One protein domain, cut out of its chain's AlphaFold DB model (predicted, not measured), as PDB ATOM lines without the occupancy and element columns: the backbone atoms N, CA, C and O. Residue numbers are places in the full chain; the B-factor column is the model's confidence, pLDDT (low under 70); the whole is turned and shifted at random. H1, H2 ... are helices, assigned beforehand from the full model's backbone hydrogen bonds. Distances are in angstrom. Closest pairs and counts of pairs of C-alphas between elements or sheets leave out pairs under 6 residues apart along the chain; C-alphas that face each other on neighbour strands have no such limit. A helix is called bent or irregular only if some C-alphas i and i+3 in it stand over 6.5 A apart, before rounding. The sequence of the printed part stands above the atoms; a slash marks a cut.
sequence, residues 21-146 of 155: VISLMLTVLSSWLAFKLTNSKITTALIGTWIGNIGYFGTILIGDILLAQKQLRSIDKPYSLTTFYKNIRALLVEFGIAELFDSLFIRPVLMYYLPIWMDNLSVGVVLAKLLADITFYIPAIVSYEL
ATOM      1  N   VAL A  21      99.832  -6.861 -30.612       77.94
ATOM      2  CA  VAL A  21     101.206  -6.424 -30.889       77.94
ATOM      3  C   VAL A  21     101.907  -6.017 -29.597       77.94
ATOM      4  O   VAL A  21     103.013  -6.484 -29.333       77.94
ATOM      5  N   ILE A  22     101.257  -5.203 -28.761       80.88
ATOM      6  CA  ILE A  22     101.825  -4.765 -27.477       80.88
ATOM      7  C   ILE A  22     102.055  -5.969 -26.561       80.88
ATOM      8  O   ILE A  22     103.136  -6.115 -25.992       80.88
ATOM      9  N   SER A  23     101.072  -6.865 -26.470       82.19
ATOM     10  CA  SER A  23     101.180  -8.123 -25.735       82.19
ATOM     11  C   SER A  23     102.348  -8.968 -26.237       82.19
ATOM     12  O   SER A  23     103.134  -9.457 -25.431       82.19
ATOM     13  N   LEU A  24     102.515  -9.111 -27.555       79.69
ATOM     14  CA  LEU A  24     103.597  -9.901 -28.142       79.69
ATOM     15  C   LEU A  24     104.966  -9.295 -27.811       79.69
ATOM     16  O   LEU A  24     105.854 -10.014 -27.357       79.69
ATOM     17  N   MET A  25     105.122  -7.976 -27.954       85.06
ATOM     18  CA  MET A  25     106.365  -7.286 -27.596       85.06
ATOM     19  C   MET A  25     106.695  -7.460 -26.112       85.06
ATOM     20  O   MET A  25     107.820  -7.825 -25.772       85.06
ATOM     21  N   LEU A  26     105.709  -7.258 -25.235       86.88
ATOM     22  CA  LEU A  26     105.862  -7.434 -23.793       86.88
ATOM     23  C   LEU A  26     106.204  -8.879 -23.425       86.88
ATOM     24  O   LEU A  26     107.085  -9.099 -22.598       86.88
ATOM     25  N   THR A  27     105.572  -9.856 -24.072       84.62
ATOM     26  CA  THR A  27     105.834 -11.290 -23.879       84.62
ATOM     27  C   THR A  27     107.277 -11.634 -24.236       84.62
ATOM     28  O   THR A  27     107.974 -12.266 -23.445       84.62
ATOM     29  N   VAL A  28     107.759 -11.198 -25.403       83.94
ATOM     30  CA  VAL A  28     109.124 -11.490 -25.868       83.94
ATOM     31  C   VAL A  28     110.162 -10.797 -24.984       83.94
ATOM     32  O   VAL A  28     111.105 -11.446 -24.533       83.94
ATOM     33  N   LEU A  29     109.971  -9.508 -24.689       88.88
ATOM     34  CA  LEU A  29     110.883  -8.733 -23.841       88.88
ATOM     35  C   LEU A  29     110.983  -9.318 -22.431       88.88
ATOM     36  O   LEU A  29     112.084  -9.508 -21.915       88.88
ATOM     37  N   SER A  30     109.841  -9.630 -21.819       89.06
ATOM     38  CA  SER A  30     109.804 -10.195 -20.470       89.06
ATOM     39  C   SER A  30     110.351 -11.616 -20.414       89.06
ATOM     40  O   SER A  30     111.103 -11.923 -19.494       89.06
ATOM     41  N   SER A  31     110.060 -12.455 -21.415       82.56
ATOM     42  CA  SER A  31     110.638 -13.801 -21.522       82.56
ATOM     43  C   SER A  31     112.160 -13.732 -21.653       82.56
ATOM     44  O   SER A  31     112.883 -14.415 -20.932       82.56
ATOM     45  N   TRP A  32     112.669 -12.865 -22.528       86.19
ATOM     46  CA  TRP A  32     114.108 -12.691 -22.710       86.19
ATOM     47  C   TRP A  32     114.796 -12.205 -21.428       86.19
ATOM     48  O   TRP A  32     115.820 -12.757 -21.020       86.19
ATOM     49  N   LEU A  33     114.208 -11.212 -20.754       89.62
ATOM     50  CA  LEU A  33     114.739 -10.678 -19.504       89.62
ATOM     51  C   LEU A  33     114.707 -11.727 -18.379       89.62
ATOM     52  O   LEU A  33     115.698 -11.901 -17.673       89.62
ATOM     53  N   ALA A  34     113.600 -12.458 -18.243       89.19
ATOM     54  CA  ALA A  34     113.440 -13.519 -17.253       89.19
ATOM     55  C   ALA A  34     114.449 -14.652 -17.467       89.19
ATOM     56  O   ALA A  34     115.067 -15.107 -16.502       89.19
ATOM     57  N   PHE A  35     114.671 -15.063 -18.718       86.44
ATOM     58  CA  PHE A  35     115.664 -16.081 -19.044       86.44
ATOM     59  C   PHE A  35     117.072 -15.614 -18.684       86.44
ATOM     60  O   PHE A  35     117.799 -16.334 -18.009       86.44
ATOM     61  N   LYS A  36     117.427 -14.375 -19.044       90.31
ATOM     62  CA  LYS A  36     118.746 -13.803 -18.745       90.31
ATOM     63  C   LYS A  36     119.019 -13.691 -17.241       90.31
ATOM     64  O   LYS A  36     120.159 -13.856 -16.822       90.31
ATOM     65  N   LEU A  37     117.996 -13.393 -16.440       91.19
ATOM     66  CA  LEU A  37     118.133 -13.222 -14.990       91.19
ATOM     67  C   LEU A  37     118.104 -14.545 -14.216       91.19
ATOM     68  O   LEU A  37     118.755 -14.654 -13.183       91.19
ATOM     69  N   THR A  38     117.334 -15.530 -14.679       89.44
ATOM     70  CA  THR A  38     117.055 -16.746 -13.893       89.44
ATOM     71  C   THR A  38     117.651 -18.019 -14.481       89.44
ATOM     72  O   THR A  38     117.714 -19.024 -13.780       89.44
ATOM     73  N   ASN A  39     118.038 -18.014 -15.764       86.81
ATOM     74  CA  ASN A  39     118.398 -19.198 -16.560       86.81
ATOM     75  C   ASN A  39     117.357 -20.339 -16.515       86.81
ATOM     76  O   ASN A  39     117.627 -21.461 -16.942       86.81
ATOM     77  N   SER A  40     116.142 -20.069 -16.026       80.81
ATOM     78  CA  SER A  40     115.078 -21.055 -15.865       80.81
ATOM     79  C   SER A  40     114.068 -20.929 -16.996       80.81
ATOM     80  O   SER A  40     113.400 -19.901 -17.156       80.81
ATOM     81  N   LYS A  41     113.907 -22.011 -17.763       79.44
ATOM     82  CA  LYS A  41     112.917 -22.095 -18.849       79.44
ATOM     83  C   LYS A  41     111.479 -22.012 -18.319       79.44
ATOM     84  O   LYS A  41     110.632 -21.398 -18.959       79.44
ATOM     85  N   ILE A  42     111.217 -22.564 -17.130       81.88
ATOM     86  CA  ILE A  42     109.888 -22.524 -16.495       81.88
ATOM     87  C   ILE A  42     109.550 -21.091 -16.079       81.88
ATOM     88  O   ILE A  42     108.492 -20.574 -16.430       81.88
ATOM     89  N   THR A  43     110.471 -20.423 -15.380       82.75
ATOM     90  CA  THR A  43     110.265 -19.041 -14.920       82.75
ATOM     91  C   THR A  43     110.091 -18.091 -16.101       82.75
ATOM     92  O   THR A  43     109.248 -17.199 -16.061       82.75
ATOM     93  N   THR A  44     110.835 -18.328 -17.181       84.38
ATOM     94  CA  THR A  44     110.716 -17.590 -18.442       84.38
ATOM     95  C   THR A  44     109.327 -17.718 -19.060       84.38
ATOM     96  O   THR A  44     108.708 -16.702 -19.367       84.38
ATOM     97  N   ALA A  45     108.818 -18.946 -19.202       77.69
ATOM     98  CA  ALA A  45     107.495 -19.192 -19.774       77.69
ATOM     99  C   ALA A  45     106.379 -18.559 -18.925       77.69
ATOM    100  O   ALA A  45     105.462 -17.938 -19.468       77.69
ATOM    101  N   LEU A  46     106.483 -18.653 -17.593       81.56
ATOM    102  CA  LEU A  46     105.519 -18.047 -16.675       81.56
ATOM    103  C   LEU A  46     105.544 -16.518 -16.754       81.56
ATOM    104  O   LEU A  46     104.505 -15.910 -16.998       81.56
ATOM    105  N   ILE A  47     106.712 -15.886 -16.607       85.81
ATOM    106  CA  ILE A  47     106.813 -14.419 -16.652       85.81
ATOM    107  C   ILE A  47     106.367 -13.881 -18.015       85.81
ATOM    108  O   ILE A  47     105.593 -12.925 -18.057       85.81
ATOM    109  N   GLY A  48     106.788 -14.529 -19.105       80.00
ATOM    110  CA  GLY A  48     106.364 -14.196 -20.461       80.00
ATOM    111  C   GLY A  48     104.849 -14.198 -20.617       80.00
ATOM    112  O   GLY A  48     104.272 -13.210 -21.069       80.00
ATOM    113  N   THR A  49     104.200 -15.279 -20.178       79.00
ATOM    114  CA  THR A  49     102.742 -15.424 -20.276       79.00
ATOM    115  C   THR A  49     102.015 -14.365 -19.447       79.00
ATOM    116  O   THR A  49     101.109 -13.696 -19.938       79.00
ATOM    117  N   TRP A  50     102.429 -14.160 -18.195       83.56
ATOM    118  CA  TRP A  50     101.748 -13.236 -17.287       83.56
ATOM    119  C   TRP A  50     101.892 -11.781 -17.731       83.56
ATOM    120  O   TRP A  50     100.900 -11.053 -17.779       83.56
ATOM    121  N   ILE A  51     103.101 -11.356 -18.108       86.44
ATOM    122  CA  ILE A  51     103.331  -9.992 -18.596       86.44
ATOM    123  C   ILE A  51     102.653  -9.773 -19.955       86.44
ATOM    124  O   ILE A  51     102.072  -8.710 -20.180       86.44
ATOM    125  N   GLY A  52     102.649 -10.783 -20.828       77.81
ATOM    126  CA  GLY A  52     101.901 -10.767 -22.083       77.81
ATOM    127  C   GLY A  52     100.402 -10.546 -21.889       77.81
ATOM    128  O   GLY A  52      99.816  -9.695 -22.565       77.81
ATOM    129  N   ASN A  53      99.799 -11.256 -20.935       78.50
ATOM    130  CA  ASN A  53      98.376 -11.142 -20.609       78.50
ATOM    131  C   ASN A  53      98.047  -9.785 -19.981       78.50
ATOM    132  O   ASN A  53      97.079  -9.140 -20.381       78.50
ATOM    133  N   ILE A  54      98.875  -9.299 -19.049       80.81
ATOM    134  CA  ILE A  54      98.713  -7.957 -18.468       80.81
ATOM    135  C   ILE A  54      98.789  -6.889 -19.565       80.81
ATOM    136  O   ILE A  54      97.983  -5.962 -19.574       80.81
ATOM    137  N   GLY A  55      99.713  -7.033 -20.517       79.62
ATOM    138  CA  GLY A  55      99.812  -6.155 -21.680       79.62
ATOM    139  C   GLY A  55      98.557  -6.173 -22.551       79.62
ATOM    140  O   GLY A  55      98.040  -5.118 -22.923       79.62
ATOM    141  N   TYR A  56      98.037  -7.364 -22.841       76.69
ATOM    142  CA  TYR A  56      96.831  -7.534 -23.646       76.69
ATOM    143  C   TYR A  56      95.599  -6.925 -22.964       76.69
ATOM    144  O   TYR A  56      95.010  -5.968 -23.465       76.69
ATOM    145  N   PHE A  57      95.250  -7.402 -21.769       73.75
ATOM    146  CA  PHE A  57      94.070  -6.919 -21.052       73.75
ATOM    147  C   PHE A  57      94.201  -5.462 -20.625       73.75
ATOM    148  O   PHE A  57      93.226  -4.715 -20.682       73.75
ATOM    149  N   GLY A  58      95.399  -5.035 -20.223       78.00
ATOM    150  CA  GLY A  58      95.663  -3.660 -19.819       78.00
ATOM    151  C   GLY A  58      95.422  -2.676 -20.958       78.00
ATOM    152  O   GLY A  58      94.773  -1.654 -20.751       78.00
ATOM    153  N   THR A  59      95.872  -2.989 -22.175       78.12
ATOM    154  CA  THR A  59      95.665  -2.102 -23.333       78.12
ATOM    155  C   THR A  59      94.193  -1.980 -23.720       78.12
ATOM    156  O   THR A  59      93.727  -0.869 -23.985       78.12
ATOM    157  N   ILE A  60      93.436  -3.079 -23.675       73.75
ATOM    158  CA  ILE A  60      91.988  -3.063 -23.935       73.75
ATOM    159  C   ILE A  60      91.261  -2.282 -22.833       73.75
ATOM    160  O   ILE A  60      90.479  -1.378 -23.131       73.75
ATOM    161  N   LEU A  61      91.573  -2.559 -21.564       76.38
ATOM    162  CA  LEU A  61      90.957  -1.893 -20.421       76.38
ATOM    163  C   LEU A  61      91.225  -0.382 -20.429       76.38
ATOM    164  O   LEU A  61      90.314   0.400 -20.167       76.38
ATOM    165  N   ILE A  62      92.444   0.050 -20.765       77.88
ATOM    166  CA  ILE A  62      92.778   1.473 -20.919       77.88
ATOM    167  C   ILE A  62      91.934   2.102 -22.031       77.88
ATOM    168  O   ILE A  62      91.369   3.176 -21.823       77.88
ATOM    169  N   GLY A  63      91.797   1.434 -23.180       78.38
ATOM    170  CA  GLY A  63      90.916   1.889 -24.258       78.38
ATOM    171  C   GLY A  63      89.477   2.104 -23.781       78.38
ATOM    172  O   GLY A  63      88.877   3.146 -24.055       78.38
ATOM    173  N   ASP A  64      88.957   1.171 -22.989       77.38
ATOM    174  CA  ASP A  64      87.589   1.213 -22.462       77.38
ATOM    175  C   ASP A  64      87.400   2.313 -21.424       77.38
ATOM    176  O   ASP A  64      86.380   3.005 -21.429       77.38
ATOM    177  N   ILE A  65      88.399   2.536 -20.567       78.38
ATOM    178  CA  ILE A  65      88.417   3.657 -19.623       78.38
ATOM    179  C   ILE A  65      88.401   4.983 -20.380       78.38
ATOM    180  O   ILE A  65      87.603   5.856 -20.044       78.38
ATOM    181  N   LEU A  66      89.247   5.150 -21.400       81.12
ATOM    182  CA  LEU A  66      89.336   6.394 -22.171       81.12
ATOM    183  C   LEU A  66      88.022   6.697 -22.907       81.12
ATOM    184  O   LEU A  66      87.548   7.836 -22.891       81.12
ATOM    185  N   LEU A  67      87.398   5.680 -23.506       80.19
ATOM    186  CA  LEU A  67      86.096   5.810 -24.163       80.19
ATOM    187  C   LEU A  67      84.983   6.141 -23.163       80.19
ATOM    188  O   LEU A  67      84.211   7.077 -23.389       80.19
ATOM    189  N   ALA A  68      84.936   5.430 -22.034       78.88
ATOM    190  CA  ALA A  68      83.955   5.666 -20.981       78.88
ATOM    191  C   ALA A  68      84.126   7.051 -20.342       78.88
ATOM    192  O   ALA A  68      83.134   7.734 -20.097       78.88
ATOM    193  N   GLN A  69      85.361   7.515 -20.126       79.31
ATOM    194  CA  GLN A  69      85.640   8.876 -19.664       79.31
ATOM    195  C   GLN A  69      85.149   9.923 -20.662       79.31
ATOM    196  O   GLN A  69      84.533  10.906 -20.255       79.31
ATOM    197  N   LYS A  70      85.379   9.719 -21.965       81.38
ATOM    198  CA  LYS A  70      84.913  10.647 -23.004       81.38
ATOM    199  C   LYS A  70      83.382  10.725 -23.053       81.38
ATOM    200  O   LYS A  70      82.840  11.822 -23.150       81.38
ATOM    201  N   GLN A  71      82.690   9.592 -22.927       79.75
ATOM    202  CA  GLN A  71      81.226   9.555 -22.829       79.75
ATOM    203  C   GLN A  71      80.714  10.200 -21.539       79.75
ATOM    204  O   GLN A  71      79.783  10.996 -21.589       79.75
ATOM    205  N   LEU A  72      81.331   9.920 -20.393       80.00
ATOM    206  CA  LEU A  72      80.922  10.485 -19.105       80.00
ATOM    207  C   LEU A  72      81.127  12.004 -19.037       80.00
ATOM    208  O   LEU A  72      80.256  12.704 -18.526       80.00
ATOM    209  N   ARG A  73      82.198  12.525 -19.653       81.31
ATOM    210  CA  ARG A  73      82.402  13.972 -19.838       81.31
ATOM    211  C   ARG A  73      81.319  14.626 -20.696       81.31
ATOM    212  O   ARG A  73      80.998  15.778 -20.460       81.31
ATOM    213  N   SER A  74      80.734  13.911 -21.662       78.81
ATOM    214  CA  SER A  74      79.637  14.458 -22.484       78.81
ATOM    215  C   SER A  74      78.299  14.575 -21.742       78.81
ATOM    216  O   SER A  74      77.392  15.238 -22.232       78.81
ATOM    217  N   ILE A  75      78.183  13.949 -20.567       84.88
ATOM    218  CA  ILE A  75      76.992  13.972 -19.703       84.88
ATOM    219  C   ILE A  75      77.302  14.525 -18.298       84.88
ATOM    220  O   ILE A  75      76.571  14.219 -17.357       84.88
ATOM    221  N   ASP A  76      78.406  15.275 -18.155       82.19
ATOM    222  CA  ASP A  76      78.890  15.898 -16.906       82.19
ATOM    223  C   ASP A  76      78.933  14.965 -15.680       82.19
ATOM    224  O   ASP A  76      78.745  15.370 -14.531       82.19
ATOM    225  N   LYS A  77      79.208  13.674 -15.899       79.44
ATOM    226  CA  LYS A  77      79.388  12.705 -14.811       79.44
ATOM    227  C   LYS A  77      80.866  12.395 -14.576       79.44
ATOM    228  O   LYS A  77      81.606  12.169 -15.534       79.44
ATOM    229  N   PRO A  78      81.313  12.296 -13.312       78.88
ATOM    230  CA  PRO A  78      82.672  11.873 -13.005       78.88
ATOM    231  C   PRO A  78      82.866  10.379 -13.289       78.88
ATOM    232  O   PRO A  78      81.957   9.557 -13.129       78.88
ATOM    233  N   TYR A  79      84.086  10.011 -13.681       79.38
ATOM    234  CA  TYR A  79      84.475   8.611 -13.794       79.38
ATOM    235  C   TYR A  79      84.620   8.005 -12.396       79.38
ATOM    236  O   TYR A  79      85.483   8.413 -11.623       79.38
ATOM    237  N   SER A  80      83.753   7.049 -12.062       84.31
ATOM    238  CA  SER A  80      83.720   6.412 -10.743       84.31
ATOM    239  C   SER A  80      84.408   5.045 -10.746       84.31
ATOM    240  O   SER A  80      84.450   4.359 -11.772       84.31
ATOM    241  N   LEU A  81      84.865   4.603  -9.568       80.06
ATOM    242  CA  LEU A  81      85.320   3.224  -9.332       80.06
ATOM    243  C   LEU A  81      84.267   2.197  -9.771       80.06
ATOM    244  O   LEU A  81      84.598   1.161 -10.338       80.06
ATOM    245  N   THR A  82      82.983   2.507  -9.597       81.31
ATOM    246  CA  THR A  82      81.869   1.653 -10.014       81.31
ATOM    247  C   THR A  82      81.822   1.456 -11.532       81.31
ATOM    248  O   THR A  82      81.509   0.364 -12.002       81.31
ATOM    249  N   THR A  83      82.157   2.488 -12.314       77.12
ATOM    250  CA  THR A  83      82.265   2.400 -13.781       77.12
ATOM    251  C   THR A  83      83.449   1.525 -14.187       77.12
ATOM    252  O   THR A  83      83.314   0.672 -15.059       77.12
ATOM    253  N   PHE A  84      84.584   1.672 -13.503       78.44
ATOM    254  CA  PHE A  84      85.760   0.836 -13.728       78.44
ATOM    255  C   PHE A  84      85.484  -0.649 -13.458       78.44
ATOM    256  O   PHE A  84      85.777  -1.488 -14.307       78.44
ATOM    257  N   TYR A  85      84.832  -0.977 -12.338       78.38
ATOM    258  CA  TYR A  85      84.425  -2.354 -12.041       78.38
ATOM    259  C   TYR A  85      83.454  -2.923 -13.079       78.38
ATOM    260  O   TYR A  85      83.540  -4.102 -13.416       78.38
ATOM    261  N   LYS A  86      82.543  -2.101 -13.618       76.94
ATOM    262  CA  LYS A  86      81.660  -2.525 -14.714       76.94
ATOM    263  C   LYS A  86      82.448  -2.841 -15.984       76.94
ATOM    264  O   LYS A  86      82.152  -3.859 -16.599       76.94
ATOM    265  N   ASN A  87      83.455  -2.036 -16.328       75.50
ATOM    266  CA  ASN A  87      84.329  -2.301 -17.475       75.50
ATOM    267  C   ASN A  87      85.118  -3.602 -17.281       75.50
ATOM    268  O   ASN A  87      85.099  -4.449 -18.166       75.50
ATOM    269  N   ILE A  88      85.714  -3.820 -16.104       74.12
ATOM    270  CA  ILE A  88      86.405  -5.084 -15.786       74.12
ATOM    271  C   ILE A  88      85.452  -6.275 -15.890       74.12
ATOM    272  O   ILE A  88      85.787  -7.282 -16.502       74.12
ATOM    273  N   ARG A  89      84.258  -6.179 -15.297       74.50
ATOM    274  CA  ARG A  89      83.284  -7.275 -15.325       74.50
ATOM    275  C   ARG A  89      82.802  -7.562 -16.744       74.50
ATOM    276  O   ARG A  89      82.624  -8.725 -17.080       74.50
ATOM    277  N   ALA A  90      82.589  -6.527 -17.556       71.81
ATOM    278  CA  ALA A  90      82.248  -6.689 -18.963       71.81
ATOM    279  C   ALA A  90      83.364  -7.433 -19.704       71.81
ATOM    280  O   ALA A  90      83.070  -8.431 -20.350       71.81
ATOM    281  N   LEU A  91      84.623  -7.038 -19.494       68.94
ATOM    282  CA  LEU A  91      85.798  -7.709 -20.052       68.94
ATOM    283  C   LEU A  91      85.856  -9.191 -19.645       68.94
ATOM    284  O   LEU A  91      85.989 -10.069 -20.489       68.94
ATOM    285  N   LEU A  92      85.685  -9.483 -18.351       67.38
ATOM    286  CA  LEU A  92      85.703 -10.849 -17.818       67.38
ATOM    287  C   LEU A  92      84.552 -11.711 -18.343       67.38
ATOM    288  O   LEU A  92      84.712 -12.918 -18.473       67.38
ATOM    289  N   VAL A  93      83.388 -11.126 -18.622       68.38
ATOM    290  CA  VAL A  93      82.256 -11.845 -19.227       68.38
ATOM    291  C   VAL A  93      82.464 -12.032 -20.731       68.38
ATOM    292  O   VAL A  93      82.091 -13.074 -21.262       68.38
ATOM    293  N   GLU A  94      83.053 -11.044 -21.404       63.62
ATOM    294  CA  GLU A  94      83.307 -11.043 -22.849       63.62
ATOM    295  C   GLU A  94      84.385 -12.062 -23.238       63.62
ATOM    296  O   GLU A  94      84.202 -12.810 -24.196       63.62
ATOM    297  N   PHE A  95      85.457 -12.152 -22.451       64.25
ATOM    298  CA  PHE A  95      86.550 -13.107 -22.646       64.25
ATOM    299  C   PHE A  95      86.349 -14.427 -21.881       64.25
ATOM    300  O   PHE A  95      86.764 -15.505 -22.318       64.25
ATOM    301  N   GLY A  96      85.593 -14.374 -20.783       62.94
ATOM    302  CA  GLY A  96      85.005 -15.536 -20.129       62.94
ATOM    303  C   GLY A  96      86.001 -16.541 -19.544       62.94
ATOM    304  O   GLY A  96      87.185 -16.287 -19.334       62.94
ATOM    305  N   ILE A  97      85.476 -17.740 -19.278       56.84
ATOM    306  CA  ILE A  97      86.235 -18.896 -18.771       56.84
ATOM    307  C   ILE A  97      87.203 -19.436 -19.836       56.84
ATOM    308  O   ILE A  97      88.235 -20.004 -19.486       56.84
ATOM    309  N   ALA A  98      86.890 -19.242 -21.121       60.28
ATOM    310  CA  ALA A  98      87.713 -19.714 -22.229       60.28
ATOM    311  C   ALA A  98      89.109 -19.082 -22.195       60.28
ATOM    312  O   ALA A  98      90.102 -19.793 -22.326       60.28
ATOM    313  N   GLU A  99      89.196 -17.773 -21.954       64.25
ATOM    314  CA  GLU A  99      90.493 -17.098 -21.913       64.25
ATOM    315  C   GLU A  99      91.246 -17.358 -20.614       64.25
ATOM    316  O   GLU A  99      92.469 -17.433 -20.623       64.25
ATOM    317  N   LEU A 100      90.531 -17.588 -19.512       63.91
ATOM    318  CA  LEU A 100      91.128 -18.079 -18.269       63.91
ATOM    319  C   LEU A 100      91.809 -19.434 -18.484       63.91
ATOM    320  O   LEU A 100      92.944 -19.624 -18.056       63.91
ATOM    321  N   PHE A 101      91.142 -20.358 -19.177       61.31
ATOM    322  CA  PHE A 101      91.714 -21.662 -19.509       61.31
ATOM    323  C   PHE A 101      92.904 -21.544 -20.461       61.31
ATOM    324  O   PHE A 101      93.930 -22.195 -20.253       61.31
ATOM    325  N   ASP A 102      92.795 -20.690 -21.476       67.88
ATOM    326  CA  ASP A 102      93.881 -20.461 -22.421       67.88
ATOM    327  C   ASP A 102      95.105 -19.832 -21.740       67.88
ATOM    328  O   ASP A 102      96.205 -20.376 -21.794       67.88
ATOM    329  N   SER A 103      94.893 -18.756 -20.987       65.50
ATOM    330  CA  SER A 103      95.923 -18.000 -20.270       65.50
ATOM    331  C   SER A 103      96.624 -18.794 -19.168       65.50
ATOM    332  O   SER A 103      97.804 -18.556 -18.912       65.50
ATOM    333  N   LEU A 104      95.910 -19.698 -18.483       64.69
ATOM    334  CA  LEU A 104      96.448 -20.460 -17.348       64.69
ATOM    335  C   LEU A 104      97.019 -21.825 -17.729       64.69
ATOM    336  O   LEU A 104      97.922 -22.298 -17.044       64.69
ATOM    337  N   PHE A 105      96.510 -22.463 -18.786       67.88
ATOM    338  CA  PHE A 105      96.914 -23.824 -19.145       67.88
ATOM    339  C   PHE A 105      97.497 -23.913 -20.549       67.88
ATOM    340  O   PHE A 105      98.642 -24.330 -20.697       67.88
ATOM    341  N   ILE A 106      96.755 -23.504 -21.577       69.00
ATOM    342  CA  ILE A 106      97.167 -23.732 -22.972       69.00
ATOM    343  C   ILE A 106      98.425 -22.918 -23.300       69.00
ATOM    344  O   ILE A 106      99.434 -23.465 -23.748       69.00
ATOM    345  N   ARG A 107      98.391 -21.620 -23.004       71.62
ATOM    346  CA  ARG A 107      99.443 -20.657 -23.330       71.62
ATOM    347  C   ARG A 107     100.740 -20.940 -22.552       71.62
ATOM    348  O   ARG A 107     101.767 -21.064 -23.214       71.62
ATOM    349  N   PRO A 108     100.743 -21.186 -21.224       73.12
ATOM    350  CA  PRO A 108     101.964 -21.556 -20.500       73.12
ATOM    351  C   PRO A 108     102.573 -22.885 -20.957       73.12
ATOM    352  O   PRO A 108     103.793 -22.993 -21.057       73.12
ATOM    353  N   VAL A 109     101.740 -23.888 -21.263       76.12
ATOM    354  CA  VAL A 109     102.210 -25.194 -21.755       76.12
ATOM    355  C   VAL A 109     102.890 -25.027 -23.113       76.12
ATOM    356  O   VAL A 109     104.027 -25.466 -23.289       76.12
ATOM    357  N   LEU A 110     102.252 -24.330 -24.055       75.00
ATOM    358  CA  LEU A 110     102.833 -24.073 -25.375       75.00
ATOM    359  C   LEU A 110     104.096 -23.209 -25.285       75.00
ATOM    360  O   LEU A 110     105.103 -23.534 -25.912       75.00
ATOM    361  N   MET A 111     104.076 -22.158 -24.460       75.88
ATOM    362  CA  MET A 111     105.229 -21.283 -24.227       75.88
ATOM    363  C   MET A 111     106.390 -21.985 -23.520       75.88
ATOM    364  O   MET A 111     107.512 -21.494 -23.586       75.88
ATOM    365  N   TYR A 112     106.162 -23.122 -22.867       74.56
ATOM    366  CA  TYR A 112     107.232 -23.936 -22.306       74.56
ATOM    367  C   TYR A 112     107.787 -24.935 -23.329       74.56
ATOM    368  O   TYR A 112     108.995 -24.976 -23.560       74.56
ATOM    369  N   TYR A 113     106.918 -25.722 -23.969       77.38
ATOM    370  CA  TYR A 113     107.353 -26.831 -24.820       77.38
ATOM    371  C   TYR A 113     107.898 -26.386 -26.183       77.38
ATOM    372  O   TYR A 113     108.889 -26.947 -26.645       77.38
ATOM    373  N   LEU A 114     107.320 -25.365 -26.824       77.19
ATOM    374  CA  LEU A 114     107.740 -24.965 -28.175       77.19
ATOM    375  C   LEU A 114     109.128 -24.311 -28.232       77.19
ATOM    376  O   LEU A 114     109.906 -24.689 -29.108       77.19
ATOM    377  N   PRO A 115     109.515 -23.412 -27.304       76.31
ATOM    378  CA  PRO A 115     110.894 -22.923 -27.227       76.31
ATOM    379  C   PRO A 115     111.933 -24.023 -27.021       76.31
ATOM    380  O   PRO A 115     113.052 -23.895 -27.507       76.31
ATOM    381  N   ILE A 116     111.571 -25.100 -26.315       77.62
ATOM    382  CA  ILE A 116     112.447 -26.261 -26.122       77.62
ATOM    383  C   ILE A 116     112.578 -27.051 -27.425       77.62
ATOM    384  O   ILE A 116     113.682 -27.439 -27.788       77.62
ATOM    385  N   TRP A 117     111.470 -27.273 -28.132       76.94
ATOM    386  CA  TRP A 117     111.445 -28.084 -29.350       76.94
ATOM    387  C   TRP A 117     112.142 -27.420 -30.541       76.94
ATOM    388  O   TRP A 117     112.702 -28.104 -31.391       76.94
ATOM    389  N   MET A 118     112.120 -26.088 -30.602       77.75
ATOM    390  CA  MET A 118     112.719 -25.321 -31.698       77.75
ATOM    391  C   MET A 118     114.171 -24.906 -31.467       77.75
ATOM    392  O   MET A 118     114.761 -24.287 -32.350       77.75
ATOM    393  N   ASP A 119     114.709 -25.165 -30.272       76.69
ATOM    394  CA  ASP A 119     116.039 -24.731 -29.819       76.69
ATOM    395  C   ASP A 119     116.322 -23.223 -30.033       76.69
ATOM    396  O   ASP A 119     117.455 -22.752 -30.073       76.69
ATOM    397  N   ASN A 120     115.253 -22.432 -30.168       76.62
ATOM    398  CA  ASN A 120     115.288 -20.993 -30.376       76.62
ATOM    399  C   ASN A 120     114.153 -20.350 -29.578       76.62
ATOM    400  O   ASN A 120     112.973 -20.486 -29.913       76.62
ATOM    401  N   LEU A 121     114.527 -19.631 -28.517       73.88
ATOM    402  CA  LEU A 121     113.586 -19.085 -27.544       73.88
ATOM    403  C   LEU A 121     112.611 -18.085 -28.177       73.88
ATOM    404  O   LEU A 121     111.407 -18.176 -27.959       73.88
ATOM    405  N   SER A 122     113.117 -17.166 -28.999       73.81
ATOM    406  CA  SER A 122     112.302 -16.118 -29.622       73.81
ATOM    407  C   SER A 122     111.322 -16.695 -30.638       73.81
ATOM    408  O   SER A 122     110.140 -16.356 -30.621       73.81
ATOM    409  N   VAL A 123     111.795 -17.598 -31.502       76.31
ATOM    410  CA  VAL A 123     110.951 -18.226 -32.529       76.31
ATOM    411  C   VAL A 123     109.912 -19.142 -31.881       76.31
ATOM    412  O   VAL A 123     108.738 -19.073 -32.237       76.31
ATOM    413  N   GLY A 124     110.307 -19.925 -30.875       77.06
ATOM    414  CA  GLY A 124     109.394 -20.797 -30.141       77.06
ATOM    415  C   GLY A 124     108.333 -20.035 -29.347       77.06
ATOM    416  O   GLY A 124     107.194 -20.481 -29.295       77.06
ATOM    417  N   VAL A 125     108.658 -18.864 -28.786       73.62
ATOM    418  CA  VAL A 125     107.689 -17.985 -28.104       73.62
ATOM    419  C   VAL A 125     106.659 -17.424 -29.086       73.62
ATOM    420  O   VAL A 125     105.464 -17.428 -28.791       73.62
ATOM    421  N   VAL A 126     107.095 -16.977 -30.266       75.12
ATOM    422  CA  VAL A 126     106.185 -16.470 -31.307       75.12
ATOM    423  C   VAL A 126     105.274 -17.584 -31.824       75.12
ATOM    424  O   VAL A 126     104.065 -17.383 -31.937       75.12
ATOM    425  N   LEU A 127     105.827 -18.772 -32.081       78.06
ATOM    426  CA  LEU A 127     105.051 -19.937 -32.511       78.06
ATOM    427  C   LEU A 127     104.095 -20.434 -31.427       78.06
ATOM    428  O   LEU A 127     102.960 -20.771 -31.744       78.06
ATOM    429  N   ALA A 128     104.512 -20.421 -30.160       75.62
ATOM    430  CA  ALA A 128     103.644 -20.740 -29.035       75.62
ATOM    431  C   ALA A 128     102.464 -19.790 -28.932       75.62
ATOM    432  O   ALA A 128     101.341 -20.245 -28.732       75.62
ATOM    433  N   LYS A 129     102.706 -18.489 -29.112       72.38
ATOM    434  CA  LYS A 129     101.637 -17.497 -29.102       72.38
ATOM    435  C   LYS A 129     100.659 -17.726 -30.259       72.38
ATOM    436  O   LYS A 129      99.466 -17.842 -30.014       72.38
ATOM    437  N   LEU A 130     101.163 -17.902 -31.484       73.56
ATOM    438  CA  LEU A 130     100.326 -18.180 -32.659       73.56
ATOM    439  C   LEU A 130      99.496 -19.458 -32.503       73.56
ATOM    440  O   LEU A 130      98.309 -19.465 -32.820       73.56
ATOM    441  N   LEU A 131     100.115 -20.540 -32.027       71.50
ATOM    442  CA  LEU A 131      99.417 -21.804 -31.814       71.50
ATOM    443  C   LEU A 131      98.371 -21.676 -30.712       71.50
ATOM    444  O   LEU A 131      97.254 -22.129 -30.937       71.50
ATOM    445  N   ALA A 132      98.692 -21.013 -29.593       69.00
ATOM    446  CA  ALA A 132      97.741 -20.745 -28.514       69.00
ATOM    447  C   ALA A 132      96.512 -20.005 -29.051       69.00
ATOM    448  O   ALA A 132      95.391 -20.479 -28.875       69.00
ATOM    449  N   ASP A 133      96.732 -18.932 -29.814       66.69
ATOM    450  CA  ASP A 133      95.660 -18.149 -30.421       66.69
ATOM    451  C   ASP A 133      94.799 -19.010 -31.368       66.69
ATOM    452  O   ASP A 133      93.572 -18.949 -31.315       66.69
ATOM    453  N   ILE A 134      95.397 -19.890 -32.182       66.31
ATOM    454  CA  ILE A 134      94.647 -20.821 -33.048       66.31
ATOM    455  C   ILE A 134      93.810 -21.810 -32.222       66.31
ATOM    456  O   ILE A 134      92.624 -22.000 -32.514       66.31
ATOM    457  N   THR A 135      94.381 -22.422 -31.177       63.72
ATOM    458  CA  THR A 135      93.629 -23.298 -30.258       63.72
ATOM    459  C   THR A 135      92.539 -22.559 -29.497       63.72
ATOM    460  O   THR A 135      91.553 -23.190 -29.137       63.72
ATOM    461  N   PHE A 136      92.671 -21.252 -29.288       63.44
ATOM    462  CA  PHE A 136      91.646 -20.414 -28.675       63.44
ATOM    463  C   PHE A 136      90.495 -20.096 -29.642       63.44
ATOM    464  O   PHE A 136      89.319 -20.135 -29.265       63.44
ATOM    465  N   TYR A 137      90.798 -19.857 -30.922       59.19
ATOM    466  CA  TYR A 137      89.779 -19.573 -31.936       59.19
ATOM    467  C   TYR A 137      88.863 -20.770 -32.225       59.19
ATOM    468  O   TYR A 137      87.685 -20.563 -32.517       59.19
ATOM    469  N   ILE A 138      89.341 -22.015 -32.113       57.44
ATOM    470  CA  ILE A 138      88.533 -23.213 -32.416       57.44
ATOM    471  C   ILE A 138      87.329 -23.358 -31.454       57.44
ATOM    472  O   ILE A 138      86.194 -23.384 -31.939       57.44
ATOM    473  N   PRO A 139      87.493 -23.375 -30.115       55.41
ATOM    474  CA  PRO A 139      86.378 -23.376 -29.170       55.41
ATOM    475  C   PRO A 139      85.507 -22.128 -29.281       55.41
ATOM    476  O   PRO A 139      84.292 -22.232 -29.135       55.41
ATOM    477  N   ALA A 140      86.093 -20.956 -29.553       57.00
ATOM    478  CA  ALA A 140      85.337 -19.716 -29.708       57.00
ATOM    479  C   ALA A 140      84.392 -19.775 -30.921       57.00
ATOM    480  O   ALA A 140      83.219 -19.416 -30.813       57.00
ATOM    481  N   ILE A 141      84.869 -20.301 -32.054       56.62
ATOM    482  CA  ILE A 141      84.070 -20.524 -33.267       56.62
ATOM    483  C   ILE A 141      83.009 -21.603 -33.025       56.62
ATOM    484  O   ILE A 141      81.847 -21.391 -33.364       56.62
ATOM    485  N   VAL A 142      83.364 -22.716 -32.379       55.41
ATOM    486  CA  VAL A 142      82.414 -23.793 -32.049       55.41
ATOM    487  C   VAL A 142      81.334 -23.303 -31.082       55.41
ATOM    488  O   VAL A 142      80.155 -23.575 -31.288       55.41
ATOM    489  N   SER A 143      81.691 -22.523 -30.062       52.25
ATOM    490  CA  SER A 143      80.742 -21.927 -29.114       52.25
ATOM    491  C   SER A 143      79.839 -20.894 -29.798       52.25
ATOM    492  O   SER A 143      78.629 -20.866 -29.566       52.25
ATOM    493  N   TYR A 144      80.388 -20.104 -30.728       54.19
ATOM    494  CA  TYR A 144      79.617 -19.194 -31.575       54.19
ATOM    495  C   TYR A 144      78.610 -19.945 -32.464       54.19
ATOM    496  O   TYR A 144      77.447 -19.549 -32.574       54.19
ATOM    497  N   GLU A 145      79.027 -21.057 -33.063       58.31
ATOM    498  CA  GLU A 145      78.197 -21.872 -33.948       58.31
ATOM    499  C   GLU A 145      77.128 -22.672 -33.178       58.31
ATOM    500  O   GLU A 145      75.968 -22.733 -33.599       58.31
ATOM    501  N   LEU A 146      77.466 -23.183 -31.990       51.66
ATOM    502  CA  LEU A 146      76.536 -23.844 -31.068       51.66
ATOM    503  C   LEU A 146      75.512 -22.868 -30.480       51.66
ATOM    504  O   LEU A 146      74.324 -23.189 -30.416       51.66
TER     505      LEU A 146
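Overview. This is residues 21 to 146 of the 155 residues of an uncharacterized protein of Arcicella aurantiaca (UniProt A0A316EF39). Two helical hairpins, H1 with H2 and H3b with H4, pack together at one end, and from there the long helices H2 and H4 spread like a loose V. The bent helix H3 folds back from the far end of H2, its arm H3a crossing toward H4's side and H3b running back to the packed end, while residues 141 to 146 of H4 stick out. The printed part has 126 residues, with four named helices in the order H1, H2, H3, H4 and no named strand: all helix. It is loose, with a radius of gyration of the C-alphas of 17.2 A, and flat, spanning 56 by 41 by 19 A.

Along the chain. Find C-alpha 21 at (101.206, -6.424, -30.889); from there H1 runs to residue 38, 25.4 A. H2, residues 41 to 73, covers 47.3 A. H3, residues 81 to 117, was assigned as one helix by its hydrogen bonds but is bent: C-alphas 94 and 97 are 9.3 A apart. Its arms are H3a, residues 81 to 94, 19.8 A, and H3b, residues 97 to 117, 28.8 A; H3b is irregular, with C-alphas 104 and 107 6.7 A apart. H4 runs 37.5 A from residue 121 to C-alpha 146 at (76.536, -23.844, -31.068).

Arrangement. Look first at the hairpin of H1 and H2, which touch closest at the C-alphas of Thr 27 and Gly 52, 4.4 A. H2 touches H3a with residues 61 to 65 alone, closest at C-alphas Asp 64 and Asn 87, 6.9 A. In the hairpin of H3b and H4, the closest C-alphas are Pro 115 and Gly 124, 3.9 A. Every O i to N i+4 pair is within hydrogen-bond range in H1, H2 and H3a, against 13 of 17 in H3b and 21 of 22 in H4.

Size, cuts and confidence. The C-alphas of Asp 76 and Asp 119 are farthest apart, 56.5 A. The printed part has no cut, and no link is long. The pLDDT is under 70 at residues 91 to 106 and 132 to 146.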